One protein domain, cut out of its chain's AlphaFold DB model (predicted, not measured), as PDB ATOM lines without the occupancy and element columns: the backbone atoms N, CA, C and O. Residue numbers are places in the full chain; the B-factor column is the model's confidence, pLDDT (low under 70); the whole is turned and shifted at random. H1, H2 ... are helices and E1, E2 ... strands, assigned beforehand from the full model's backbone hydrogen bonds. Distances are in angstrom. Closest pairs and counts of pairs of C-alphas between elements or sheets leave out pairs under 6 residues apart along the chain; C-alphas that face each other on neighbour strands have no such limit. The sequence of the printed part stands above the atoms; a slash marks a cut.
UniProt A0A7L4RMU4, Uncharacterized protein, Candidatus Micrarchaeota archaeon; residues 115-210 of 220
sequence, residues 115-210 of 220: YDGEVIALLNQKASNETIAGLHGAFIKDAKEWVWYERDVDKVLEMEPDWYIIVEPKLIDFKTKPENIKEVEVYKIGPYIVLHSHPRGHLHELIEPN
ATOM      1  N   TYR A 115      -0.031   4.094  31.507       72.00
ATOM      2  CA  TYR A 115      -0.259   5.532  31.378       72.00
ATOM      3  C   TYR A 115       0.639   6.195  30.328       72.00
ATOM      4  O   TYR A 115       0.441   7.365  30.013       72.00
ATOM      5  N   ASP A 116       1.573   5.459  29.722       76.56
ATOM      6  CA  ASP A 116       2.451   5.981  28.671       76.56
ATOM      7  C   ASP A 116       1.643   6.445  27.472       76.56
ATOM      8  O   ASP A 116       1.931   7.492  26.909       76.56
ATOM      9  N   GLY A 117       0.588   5.708  27.110       75.62
ATOM     10  CA  GLY A 117      -0.318   6.118  26.041       75.62
ATOM     11  C   GLY A 117      -0.978   7.470  26.326       75.62
ATOM     12  O   GLY A 117      -1.110   8.289  25.418       75.62
ATOM     13  N   GLU A 118      -1.340   7.735  27.582       83.19
ATOM     14  CA  GLU A 118      -1.947   9.000  28.013       83.19
ATOM     15  C   GLU A 118      -0.922  10.140  28.057       83.19
ATOM     16  O   GLU A 118      -1.197  11.230  27.552       83.19
ATOM     17  N   VAL A 119       0.283   9.883  28.577       85.06
ATOM     18  CA  VAL A 119       1.402  10.841  28.562       85.06
ATOM     19  C   VAL A 119       1.791  11.181  27.118       85.06
ATOM     20  O   VAL A 119       1.893  12.351  26.761       85.06
ATOM     21  N   ILE A 120       1.933  10.182  26.244       83.75
ATOM     22  CA  ILE A 120       2.248  10.361  24.820       83.75
ATOM     23  C   ILE A 120       1.126  11.114  24.099       83.75
ATOM     24  O   ILE A 120       1.407  11.942  23.231       83.75
ATOM     25  N   ALA A 121      -0.141  10.850  24.426       85.19
ATOM     26  CA  ALA A 121      -1.264  11.587  23.859       85.19
ATOM     27  C   ALA A 121      -1.238  13.066  24.273       85.19
ATOM     28  O   ALA A 121      -1.408  13.926  23.410       85.19
ATOM     29  N   LEU A 122      -0.967  13.365  25.550       89.12
ATOM     30  CA  LEU A 122      -0.794  14.735  26.042       89.12
ATOM     31  C   LEU A 122       0.348  15.448  25.306       89.12
ATOM     32  O   LEU A 122       0.161  16.550  24.792       89.12
ATOM     33  N   LEU A 123       1.513  14.806  25.208       88.38
ATOM     34  CA  LEU A 123       2.689  15.400  24.575       88.38
ATOM     35  C   LEU A 123       2.487  15.605  23.069       88.38
ATOM     36  O   LEU A 123       2.825  16.660  22.553       88.38
ATOM     37  N   ASN A 124       1.856  14.668  22.356       85.88
ATOM     38  CA  ASN A 124       1.536  14.864  20.937       85.88
ATOM     39  C   ASN A 124       0.515  15.989  20.690       85.88
ATOM     40  O   ASN A 124       0.442  16.501  19.578       85.88
ATOM     41  N   GLN A 125      -0.294  16.357  21.688       87.62
ATOM     42  CA  GLN A 125      -1.229  17.478  21.576       87.62
ATOM     43  C   GLN A 125      -0.574  18.831  21.862       87.62
ATOM     44  O   GLN A 125      -1.023  19.833  21.308       87.62
ATOM     45  N   LYS A 126       0.428  18.873  22.750       88.69
ATOM     46  CA  LYS A 126       0.930  20.130  23.324       88.69
ATOM     47  C   LYS A 126       2.414  20.407  23.092       88.69
ATOM     48  O   LYS A 126       2.764  21.566  22.944       88.69
ATOM     49  N   ALA A 127       3.256  19.382  22.997       85.75
ATOM     50  CA  ALA A 127       4.716  19.506  23.038       85.75
ATOM     51  C   ALA A 127       5.386  19.665  21.656       85.75
ATOM     52  O   ALA A 127       6.510  19.206  21.432       85.75
ATOM     53  N   SER A 128       4.689  20.257  20.680       87.25
ATOM     54  CA  SER A 128       5.217  20.411  19.317       87.25
ATOM     55  C   SER A 128       6.381  21.407  19.297       87.25
ATOM     56  O   SER A 128       6.220  22.555  19.695       87.25
ATOM     57  N   ASN A 129       7.526  20.997  18.746       87.81
ATOM     58  CA  ASN A 129       8.788  21.751  18.700       87.81
ATOM     59  C   ASN A 129       9.378  22.131  20.072       87.81
ATOM     60  O   ASN A 129      10.205  23.042  20.154       87.81
ATOM     61  N   GLU A 130       9.013  21.407  21.126       89.69
ATOM     62  CA  GLU A 130       9.506  21.628  22.488       89.69
ATOM     63  C   GLU A 130      10.528  20.553  22.898       89.69
ATOM     64  O   GLU A 130      10.617  19.478  22.286       89.69
ATOM     65  N   THR A 131      11.358  20.875  23.891       90.25
ATOM     66  CA  THR A 131      12.370  19.984  24.464       90.25
ATOM     67  C   THR A 131      11.769  19.214  25.631       90.25
ATOM     68  O   THR A 131      11.177  19.794  26.542       90.25
ATOM     69  N   ILE A 132      11.951  17.896  25.630       89.62
ATOM     70  CA  ILE A 132      11.322  17.015  26.609       89.62
ATOM     71  C   ILE A 132      12.370  16.128  27.279       89.62
ATOM     72  O   ILE A 132      13.196  15.498  26.616       89.62
ATOM     73  N   ALA A 133      12.303  16.053  28.605       88.81
ATOM     74  CA  ALA A 133      13.097  15.168  29.440       88.81
ATOM     75  C   ALA A 133      12.199  14.179  30.184       88.81
ATOM     76  O   ALA A 133      11.130  14.544  30.670       88.81
ATOM     77  N   GLY A 134      12.641  12.937  30.354       79.25
ATOM     78  CA  GLY A 134      11.961  12.006  31.255       79.25
ATOM     79  C   GLY A 134      11.956  10.582  30.742       79.25
ATOM     80  O   GLY A 134      13.017  10.099  30.370       79.25
ATOM     81  N   LEU A 135      10.793   9.924  30.771       72.25
ATOM     82  CA  LEU A 135      10.565   8.501  30.468       72.25
ATOM     83  C   LEU A 135      11.260   8.000  29.179       72.25
ATOM     84  O   LEU A 135      11.480   8.732  28.219       72.25
ATOM     85  N   HIS A 136      11.567   6.706  29.108       60.34
ATOM     86  CA  HIS A 136      11.924   6.053  27.847       60.34
ATOM     87  C   HIS A 136      10.653   5.561  27.136       60.34
ATOM     88  O   HIS A 136      10.082   4.567  27.571       60.34
ATOM     89  N   GLY A 137      10.217   6.165  26.020       53.91
ATOM     90  CA  GLY A 137       9.091   5.548  25.296       53.91
ATOM     91  C   GLY A 137       8.346   6.293  24.195       53.91
ATOM     92  O   GLY A 137       7.403   5.715  23.660       53.91
ATOM     93  N   ALA A 138       8.689   7.521  23.809       52.84
ATOM     94  CA  ALA A 138       7.752   8.294  22.997       52.84
ATOM     95  C   ALA A 138       8.210   8.507  21.540       52.84
ATOM     96  O   ALA A 138       9.115   9.286  21.255       52.84
ATOM     97  N   PHE A 139       7.508   7.861  20.601       58.47
ATOM     98  CA  PHE A 139       7.386   8.310  19.207       58.47
ATOM     99  C   PHE A 139       6.569   9.618  19.170       58.47
ATOM    100  O   PHE A 139       5.412   9.626  18.740       58.47
ATOM    101  N   ILE A 140       7.124  10.715  19.687       68.56
ATOM    102  CA  ILE A 140       6.501  12.039  19.568       68.56
ATOM    103  C   ILE A 140       6.791  12.539  18.171       68.56
ATOM    104  O   ILE A 140       7.948  12.607  17.763       68.56
ATOM    105  N   LYS A 141       5.729  12.833  17.425       65.06
ATOM    106  CA  LYS A 141       5.842  13.084  15.986       65.06
ATOM    107  C   LYS A 141       6.702  14.306  15.670       65.06
ATOM    108  O   LYS A 141       7.465  14.253  14.715       65.06
ATOM    109  N   ASP A 142       6.610  15.338  16.507       77.31
ATOM    110  CA  ASP A 142       7.173  16.664  16.239       77.31
ATOM    111  C   ASP A 142       7.922  17.249  17.455       77.31
ATOM    112  O   ASP A 142       7.904  18.457  17.676       77.31
ATOM    113  N   ALA A 143       8.560  16.414  18.287       76.81
ATOM    114  CA  ALA A 143       9.415  16.911  19.371       76.81
ATOM    115  C   ALA A 143      10.706  17.519  18.801       76.81
ATOM    116  O   ALA A 143      11.325  16.938  17.906       76.81
ATOM    117  N   LYS A 144      11.148  18.660  19.344       80.81
ATOM    118  CA  LYS A 144      12.426  19.270  18.939       80.81
ATOM    119  C   LYS A 144      13.606  18.446  19.439       80.81
ATOM    120  O   LYS A 144      14.570  18.239  18.707       80.81
ATOM    121  N   GLU A 145      13.526  17.995  20.686       84.00
ATOM    122  CA  GLU A 145      14.554  17.182  21.324       84.00
ATOM    123  C   GLU A 145      13.934  16.308  22.419       84.00
ATOM    124  O   GLU A 145      13.069  16.760  23.170       84.00
ATOM    125  N   TRP A 146      14.388  15.056  22.505       82.38
ATOM    126  CA  TRP A 146      13.990  14.113  23.548       82.38
ATOM    127  C   TRP A 146      15.224  13.572  24.258       82.38
ATOM    128  O   TRP A 146      16.080  12.951  23.621       82.38
ATOM    129  N   VAL A 147      15.287  13.749  25.576       82.38
ATOM    130  CA  VAL A 147      16.404  13.272  26.394       82.38
ATOM    131  C   VAL A 147      15.905  12.363  27.509       82.38
ATOM    132  O   VAL A 147      15.008  12.691  28.285       82.38
ATOM    133  N   TRP A 148      16.519  11.187  27.608       77.25
ATOM    134  CA  TRP A 148      16.184  10.217  28.643       77.25
ATOM    135  C   TRP A 148      16.921  10.537  29.950       77.25
ATOM    136  O   TRP A 148      18.020  10.037  30.178       77.25
ATOM    137  N   TYR A 149      16.304  11.360  30.806       75.56
ATOM    138  CA  TYR A 149      16.819  11.753  32.129       75.56
ATOM    139  C   TYR A 149      15.755  11.690  33.233       75.56
ATOM    140  O   TYR A 149      15.658  12.565  34.081       75.56
ATOM    141  N   GLU A 150      14.958  10.624  33.268       68.00
ATOM    142  CA  GLU A 150      13.943  10.445  34.317       68.00
ATOM    143  C   GLU A 150      14.519  10.562  35.744       68.00
ATOM    144  O   GLU A 150      13.927  11.227  36.588       68.00
ATOM    145  N   ARG A 151      15.698   9.969  35.997       70.25
ATOM    146  CA  ARG A 151      16.306   9.846  37.339       70.25
ATOM    147  C   ARG A 151      17.355  10.898  37.693       70.25
ATOM    148  O   ARG A 151      17.680  11.041  38.866       70.25
ATOM    149  N   ASP A 152      17.896  11.607  36.707       78.50
ATOM    150  CA  ASP A 152      18.979  12.576  36.911       78.50
ATOM    151  C   ASP A 152      18.396  13.990  37.004       78.50
ATOM    152  O   ASP A 152      18.469  14.778  36.060       78.50
ATOM    153  N   VAL A 153      17.734  14.272  38.132       82.81
ATOM    154  CA  VAL A 153      17.000  15.531  38.345       82.81
ATOM    155  C   VAL A 153      17.912  16.745  38.173       82.81
ATOM    156  O   VAL A 153      17.496  17.727  37.568       82.81
ATOM    157  N   ASP A 154      19.155  16.670  38.652       85.25
ATOM    158  CA  ASP A 154      20.120  17.764  38.527       85.25
ATOM    159  C   ASP A 154      20.399  18.090  37.056       85.25
ATOM    160  O   ASP A 154      20.256  19.243  36.648       85.25
ATOM    161  N   LYS A 155      20.678  17.082  36.216       85.12
ATOM    162  CA  LYS A 155      20.864  17.311  34.772       85.12
ATOM    163  C   LYS A 155      19.613  17.829  34.080       85.12
ATOM    164  O   LYS A 155      19.718  18.620  33.147       85.12
ATOM    165  N   VAL A 156      18.433  17.385  34.503       87.44
ATOM    166  CA  VAL A 156      17.173  17.907  33.960       87.44
ATOM    167  C   VAL A 156      17.024  19.390  34.281       87.44
ATOM    168  O   VAL A 156      16.657  20.166  33.402       87.44
ATOM    169  N   LEU A 157      17.331  19.789  35.514       89.75
ATOM    170  CA  LEU A 157      17.266  21.186  35.930       89.75
ATOM    171  C   LEU A 157      18.312  22.058  35.230       89.75
ATOM    172  O   LEU A 157      17.997  23.193  34.896       89.75
ATOM    173  N   GLU A 158      19.510  21.538  34.957       90.31
ATOM    174  CA  GLU A 158      20.534  22.234  34.164       90.31
ATOM    175  C   GLU A 158      20.140  22.396  32.688       90.31
ATOM    176  O   GLU A 158      20.483  23.395  32.056       90.31
ATOM    177  N   MET A 159      19.437  21.409  32.125       89.94
ATOM    178  CA  MET A 159      19.004  21.418  30.727       89.94
ATOM    179  C   MET A 159      17.797  22.331  30.479       89.94
ATOM    180  O   MET A 159      17.606  22.787  29.352       89.94
ATOM    181  N   GLU A 160      16.988  22.580  31.511       91.81
ATOM    182  CA  GLU A 160      15.768  23.393  31.451       91.81
ATOM    183  C   GLU A 160      14.817  22.991  30.300       91.81
ATOM    184  O   GLU A 160      14.500  23.821  29.438       91.81
ATOM    185  N   PRO A 161      14.347  21.726  30.245       91.81
ATOM    186  CA  PRO A 161      13.374  21.320  29.239       91.81
ATOM    187  C   PRO A 161      12.044  22.054  29.427       91.81
ATOM    188  O   PRO A 161      11.671  22.435  30.539       91.81
ATOM    189  N   ASP A 162      11.284  22.157  28.340       94.12
ATOM    190  CA  ASP A 162       9.891  22.592  28.385       94.12
ATOM    191  C   ASP A 162       9.039  21.551  29.133       94.12
ATOM    192  O   ASP A 162       8.173  21.912  29.926       94.12
ATOM    193  N   TRP A 163       9.325  20.255  28.960       92.88
ATOM    194  CA  TRP A 163       8.598  19.163  29.620       92.88
ATOM    195  C   TRP A 163       9.512  18.259  30.439       92.88
ATOM    196  O   TRP A 163      10.527  17.780  29.935       92.88
ATOM    197  N   TYR A 164       9.109  17.932  31.667       91.94
ATOM    198  CA  TYR A 164       9.770  16.923  32.495       91.94
ATOM    199  C   TYR A 164       8.786  15.860  32.989       91.94
ATOM    200  O   TYR A 164       7.786  16.174  33.632       91.94
ATOM    201  N   ILE A 165       9.070  14.592  32.688       88.81
ATOM    202  CA  ILE A 165       8.226  13.439  33.028       88.81
ATOM    203  C   ILE A 165       8.943  12.570  34.059       88.81
ATOM    204  O   ILE A 165      10.055  12.098  33.816       88.81
ATOM    205  N   ILE A 166       8.275  12.322  35.182       83.88
ATOM    206  CA  ILE A 166       8.827  11.619  36.344       83.88
ATOM    207  C   ILE A 166       7.851  10.534  36.791       83.88
ATOM    208  O   ILE A 166       6.653  10.801  36.885       83.88
ATOM    209  N   VAL A 167       8.350   9.340  37.113       75.94
ATOM    210  CA  VAL A 167       7.559   8.250  37.709       75.94
ATOM    211  C   VAL A 167       7.723   8.257  39.231       75.94
ATOM    212  O   VAL A 167       8.832   8.391  39.747       75.94
ATOM    213  N   GLU A 168       6.631   8.083  39.979       65.88
ATOM    214  CA  GLU A 168       6.707   7.815  41.419       65.88
ATOM    215  C   GLU A 168       7.416   6.464  41.704       65.88
ATOM    216  O   GLU A 168       7.103   5.458  41.069       65.88
ATOM    217  N   PRO A 169       8.348   6.382  42.676       58.03
ATOM    218  CA  PRO A 169       8.417   7.211  43.873       58.03
ATOM    219  C   PRO A 169       9.231   8.495  43.684       58.03
ATOM    220  O   PRO A 169      10.289   8.482  43.068       58.03
ATOM    221  N   LYS A 170       8.714   9.582  44.273       63.84
ATOM    222  CA  LYS A 170       9.188  10.977  44.208       63.84
ATOM    223  C   LYS A 170      10.717  11.131  44.164       63.84
ATOM    224  O   LYS A 170      11.372  11.221  45.197       63.84
ATOM    225  N   LEU A 171      11.247  11.245  42.948       73.12
ATOM    226  CA  LEU A 171      12.619  11.688  42.667       73.12
ATOM    227  C   LEU A 171      12.817  13.182  42.967       73.12
ATOM    228  O   LEU A 171      13.946  13.655  43.060       73.12
ATOM    229  N   ILE A 172      11.714  13.912  43.140       84.12
ATOM    230  CA  ILE A 172      11.678  15.355  43.347       84.12
ATOM    231  C   ILE A 172      10.918  15.733  44.618       84.12
ATOM    232  O   ILE A 172       9.922  15.098  44.976       84.12
ATOM    233  N   ASP A 173      11.354  16.816  45.248       86.75
ATOM    234  CA  ASP A 173      10.591  17.563  46.240       86.75
ATOM    235  C   ASP A 173      10.105  18.882  45.641       86.75
ATOM    236  O   ASP A 173      10.788  19.519  44.840       86.75
ATOM    237  N   PHE A 174       8.899  19.292  46.030       88.12
ATOM    238  CA  PHE A 174       8.334  20.576  45.634       88.12
ATOM    239  C   PHE A 174       8.816  21.662  46.600       88.12
ATOM    240  O   PHE A 174       8.431  21.656  47.772       88.12
ATOM    241  N   LYS A 175       9.610  22.620  46.107       87.56
ATOM    242  CA  LYS A 175      10.076  23.787  46.882       87.56
ATOM    243  C   LYS A 175       8.918  24.696  47.288       87.56
ATOM    244  O   LYS A 175       8.936  25.327  48.343       87.56
ATOM    245  N   THR A 176       7.903  24.766  46.433       85.62
ATOM    246  CA  THR A 176       6.677  25.543  46.625       85.62
ATOM    247  C   THR A 176       5.476  24.759  46.110       85.62
ATOM    248  O   THR A 176       5.616  23.756  45.412       85.62
ATOM    249  N   LYS A 177       4.264  25.201  46.450       84.50
ATOM    250  CA  LYS A 177       3.055  24.599  45.878       84.50
ATOM    251  C   LYS A 177       3.013  24.891  44.370       84.50
ATOM    252  O   LYS A 177       3.199  26.052  44.015       84.50
ATOM    253  N   PRO A 178       2.698  23.905  43.510       81.38
ATOM    254  CA  PRO A 178       2.572  24.109  42.063       81.38
ATOM    255  C   PRO A 178       1.701  25.297  41.661       81.38
ATOM    256  O   PRO A 178       2.056  26.051  40.769       81.38
ATOM    257  N   GLU A 179       0.610  25.527  42.392       84.25
ATOM    258  CA  GLU A 179      -0.321  26.645  42.182       84.25
ATOM    259  C   GLU A 179       0.332  28.038  42.295       84.25
ATOM    260  O   GLU A 179      -0.255  29.027  41.860       84.25
ATOM    261  N   ASN A 180       1.530  28.133  42.882       85.44
ATOM    262  CA  ASN A 180       2.243  29.390  43.092       85.44
ATOM    263  C   ASN A 180       3.159  29.788  41.923       85.44
ATOM    264  O   ASN A 180       3.651  30.914  41.936       85.44
ATOM    265  N   ILE A 181       3.404  28.904  40.950       85.38
ATOM    266  CA  ILE A 181       4.237  29.188  39.772       85.38
ATOM    267  C   ILE A 181       3.332  29.100  38.548       85.38
ATOM    268  O   ILE A 181       2.911  28.017  38.155       85.38
ATOM    269  N   LYS A 182       2.983  30.250  37.968       87.44
ATOM    270  CA  LYS A 182       2.008  30.324  36.865       87.44
ATOM    271  C   LYS A 182       2.567  29.762  35.567       87.44
ATOM    272  O   LYS A 182       1.812  29.336  34.701       87.44
ATOM    273  N   GLU A 183       3.880  29.801  35.456       91.94
ATOM    274  CA  GLU A 183       4.679  29.404  34.314       91.94
ATOM    275  C   GLU A 183       4.916  27.888  34.286       91.94
ATOM    276  O   GLU A 183       5.512  27.390  33.337       91.94
ATOM    277  N   VAL A 184       4.458  27.147  35.308       90.44
ATOM    278  CA  VAL A 184       4.576  25.688  35.358       90.44
ATOM    279  C   VAL A 184       3.213  25.028  35.540       90.44
ATOM    280  O   VAL A 184       2.542  25.182  36.560       90.44
ATOM    281  N   GLU A 185       2.826  24.210  34.568       93.19
ATOM    282  CA  GLU A 185       1.660  23.341  34.661       93.19
ATOM    283  C   GLU A 185       2.072  21.952  35.160       93.19
ATOM    284  O   GLU A 185       3.096  21.398  34.755       93.19
ATOM    285  N   VAL A 186       1.252  21.362  36.033       91.56
ATOM    286  CA  VAL A 186       1.496  20.027  36.595       91.56
ATOM    287  C   VAL A 186       0.345  19.102  36.244       91.56
ATOM    288  O   VAL A 186      -0.787  19.300  36.686       91.56
ATOM    289  N   TYR A 187       0.654  18.045  35.502       91.12
ATOM    290  CA  TYR A 187      -0.281  16.984  35.160       91.12
ATOM    291  C   TYR A 187       0.048  15.733  35.972       91.12
ATOM    292  O   TYR A 187       1.201  15.307  36.055       91.12
ATOM    293  N   LYS A 188      -0.984  15.131  36.564       87.88
ATOM    294  CA  LYS A 188      -0.889  13.832  37.235       87.88
ATOM    295  C   LYS A 188      -1.598  12.792  36.386       87.88
ATOM    296  O   LYS A 188      -2.817  12.864  36.237       87.88
ATOM    297  N   ILE A 189      -0.837  11.858  35.828       85.12
ATOM    298  CA  ILE A 189      -1.341  10.812  34.932       85.12
ATOM    299  C   ILE A 189      -0.905   9.466  35.511       85.12
ATOM    300  O   ILE A 189       0.230   9.036  35.329       85.12
ATOM    301  N   GLY A 190      -1.782   8.818  36.278       79.94
ATOM    302  CA  GLY A 190      -1.414   7.607  37.015       79.94
ATOM    303  C   GLY A 190      -0.210   7.847  37.945       79.94
ATOM    304  O   GLY A 190      -0.282   8.759  38.769       79.94
ATOM    305  N   PRO A 191       0.889   7.070  37.831       75.31
ATOM    306  CA  PRO A 191       2.108   7.269  38.619       75.31
ATOM    307  C   PRO A 191       3.015   8.389  38.078       75.31
ATOM    308  O   PRO A 191       4.077   8.629  38.653       75.31
ATOM    309  N   TYR A 192       2.642   9.045  36.974       81.44
ATOM    310  CA  TYR A 192       3.441  10.094  36.354       81.44
ATOM    311  C   TYR A 192       3.130  11.473  36.921       81.44
ATOM    312  O   TYR A 192       1.970  11.892  37.001       81.44
ATOM    313  N   ILE A 193       4.195  12.214  37.201       87.56
ATOM    314  CA  ILE A 193       4.181  13.665  37.336       87.56
ATOM    315  C   ILE A 193       4.780  14.221  36.046       87.56
ATOM    316  O   ILE A 193       5.963  14.020  35.770       87.56
ATOM    317  N   VAL A 194       3.956  14.899  35.252       90.88
ATOM    318  CA  VAL A 194       4.387  15.584  34.030       90.88
ATOM    319  C   VAL A 194       4.355  17.082  34.302       90.88
ATOM    320  O   VAL A 194       3.296  17.648  34.574       90.88
ATOM    321  N   LEU A 195       5.525  17.706  34.271       92.69
ATOM    322  CA  LEU A 195       5.720  19.133  34.484       92.69
ATOM    323  C   LEU A 195       5.931  19.805  33.133       92.69
ATOM    324  O   LEU A 195       6.726  19.319  32.334       92.69
ATOM    325  N   HIS A 196       5.246  20.915  32.903       94.69
ATOM    326  CA  HIS A 196       5.380  21.720  31.697       94.69
ATOM    327  C   HIS A 196       5.737  23.149  32.091       94.69
ATOM    328  O   HIS A 196       4.933  23.811  32.739       94.69
ATOM    329  N   SER A 197       6.935  23.609  31.742       93.56
ATOM    330  CA  SER A 197       7.415  24.971  31.977       93.56
ATOM    331  C   SER A 197       7.261  25.793  30.706       93.56
ATOM    332  O   SER A 197       8.011  25.586  29.755       93.56
ATOM    333  N   HIS A 198       6.344  26.760  30.714       89.62
ATOM    334  CA  HIS A 198       6.164  27.694  29.610       89.62
ATOM    335  C   HIS A 198       6.018  29.147  30.111       89.62
ATOM    336  O   HIS A 198       5.029  29.466  30.777       89.62
ATOM    337  N   PRO A 199       6.951  30.061  29.765       88.12
ATOM    338  CA  PRO A 199       8.172  29.816  28.985       88.12
ATOM    339  C   PRO A 199       9.139  28.835  29.687       88.12
ATOM    340  O   PRO A 199       8.971  28.505  30.859       88.12
ATOM    341  N   ARG A 200      10.135  28.309  28.966       87.81
ATOM    342  CA  ARG A 200      11.125  27.388  29.554       87.81
ATOM    343  C   ARG A 200      11.907  28.032  30.705       87.81
ATOM    344  O   ARG A 200      12.110  29.246  30.706       87.81
ATOM    345  N   GLY A 201      12.421  27.199  31.608       88.56
ATOM    346  CA  GLY A 201      13.359  27.623  32.653       88.56
ATOM    347  C   GLY A 201      12.755  27.856  34.036       88.56
ATOM    348  O   GLY A 201      13.460  28.341  34.903       88.56
ATOM    349  N   HIS A 202      11.500  27.480  34.299       91.12
ATOM    350  CA  HIS A 202      10.867  27.674  35.616       91.12
ATOM    351  C   HIS A 202      10.791  26.398  36.471       91.12
ATOM    352  O   HIS A 202      10.376  26.439  37.630       91.12
ATOM    353  N   LEU A 203      11.240  25.245  35.957       90.12
ATOM    354  CA  LEU A 203      11.240  23.992  36.727       90.12
ATOM    355  C   LEU A 203      12.112  24.078  37.989       90.12
ATOM    356  O   LEU A 203      11.723  23.560  39.035       90.12
ATOM    357  N   HIS A 204      13.250  24.780  37.934       91.94
ATOM    358  CA  HIS A 204      14.154  24.935  39.079       91.94
ATOM    359  C   HIS A 204      13.530  25.734  40.237       91.94
ATOM    360  O   HIS A 204      13.972  25.605  41.384       91.94
ATOM    361  N   GLU A 205      12.511  26.548  39.957       90.31
ATOM    362  CA  GLU A 205      11.747  27.288  40.964       90.31
ATOM    363  C   GLU A 205      10.752  26.371  41.689       90.31
ATOM    364  O   GLU A 205      10.489  26.549  42.881       90.31
ATOM    365  N   LEU A 206      10.224  25.360  40.987       90.00
ATOM    366  CA  LEU A 206       9.195  24.461  41.504       90.00
ATOM    367  C   LEU A 206       9.769  23.255  42.250       90.00
ATOM    368  O   LEU A 206       9.225  22.872  43.289       90.00
ATOM    369  N   ILE A 207      10.828  22.646  41.718       91.25
ATOM    370  CA  ILE A 207      11.308  21.333  42.160       91.25
ATOM    371  C   ILE A 207      12.797  21.329  42.537       91.25
ATOM    372  O   ILE A 207      13.593  22.145  42.072       91.25
ATOM    373  N   GLU A 208      13.180  20.395  43.402       91.12
ATOM    374  CA  GLU A 208      14.566  19.991  43.680       91.12
ATOM    375  C   GLU A 208      14.681  18.466  43.740       91.12
ATOM    376  O   GLU A 208      13.669  17.800  43.971       91.12
ATOM    377  N   PRO A 209      15.887  17.894  43.568       86.62
ATOM    378  CA  PRO A 209      16.105  16.477  43.821       86.62
ATOM    379  C   PRO A 209      15.701  16.113  45.252       86.62
ATOM    380  O   PRO A 209      16.127  16.762  46.214       86.62
ATOM    381  N   ASN A 210      14.913  15.051  45.402       82.81
ATOM    382  CA  ASN A 210      14.535  14.559  46.718       82.81
ATOM    383  C   ASN A 210      15.760  13.928  47.401       82.81
ATOM    384  O   ASN A 210      16.259  12.880  46.989       82.81
TER     385      ASN A 210
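This is residues 115 to 210 of the 220 residues of an uncharacterized protein of Candidatus Micrarchaeota archaeon (UniProt A0A7L4RMU4). A twisted wall of five strands has the longest helix, H1, over one face and the short helices H2 and H3 on the other, and on that second side a small two-stranded sheet, E4 and E7, packs on H2 and H3. The hairpin E5 and E6 forms one end of the large sheet, and the short strands E1 and E2 form the other. The printed part has 96 residues, with three named helices and seven named strands in the order H1, E1, E2, H2, E3, E4, E5, E6, H3, E7; its class is mixed, helices and strands. The large sheet runs E2, E1, E3, E6, E5 and is mixed, while E4 and E7 are antiparallel. The whole is compact, with a radius of gyration of the C-alphas of 12.0 A, and spans 33 by 27 by 23 A.

H1, residues 116 to 126, is on the large sheet at a height over the sheet of 9.6 A. It lies over E6, residues 192 to 197, and only just over E3, residues 163 to 167, on which 3 of its C-alphas fall; it runs along the strands, at 9 degrees to E6 on the local plane. Its closest C-alphas to E5, residues 184 to 189, are those of Val 119 and Ile 189, 6.9 A apart. E1, residues 131 to 133, and the edge strand E2, residues 145 to 147, are parallel, with N 132 and O 145 at 2.9 A. E1 is also parallel to E3, with N 133 and O 163 at 2.8 A. H2, residues 153 to 159, is on the opposite face from H1, over E1, at a height over the sheet of 9.5 A. E2, H2 and E3 form a split strand-helix-strand unit, two strands running the same way with a helix between them in the chain and E1 between them in the sheet; its crossover is right-handed. E3 and E6 are antiparallel, with N 164 and O 195 at 2.8 A. E5 and E6 form a hairpin, with N 187 and O 194 at 2.8 A, and E5 is the other edge strand. H3, residues 203 to 206, is on the same face as H2; the two are close but not clearly touching, the closest C-alphas being those of Leu 157 and His 204, 5.8 A apart. E4, residues 172 to 174, is the antiparallel neighbour of E7, residues 207 to 209, with N 173 and O 208 at 2.8 A. The closest C-alphas of H2 and E7 are those of Val 153 and Pro 209, 5.6 A apart. In H1 and H2 every O i to N i+4 pair is within hydrogen-bond range; H3 is too short for such a pair.

H1 begins at C-alpha 116, at (2.451, 5.981, 28.671), and measures 15.2 A from first to last C-alpha. E1 measures 7.0 A, E2 6.7 A and H2 9.8 A. E3, 13.6 A long, begins at C-alpha 163, at (8.598, 19.163, 29.620). E4 measures 6.6 A, E5 and E6 16.0 A each, and H3 5.2 A. E7, 7.0 A long, ends at C-alpha 209, at (16.105, 16.477, 43.821).

The C-alphas of Lys 141 and Thr 176 are the two farthest apart, at 33.1 A. The printed part has no cut. The link from E1 to E2, with 11 residues, is long. The mean pLDDT of the printed part is 83.3; residues 136 to 141, 150 and 168 to 170 of this model are under 70.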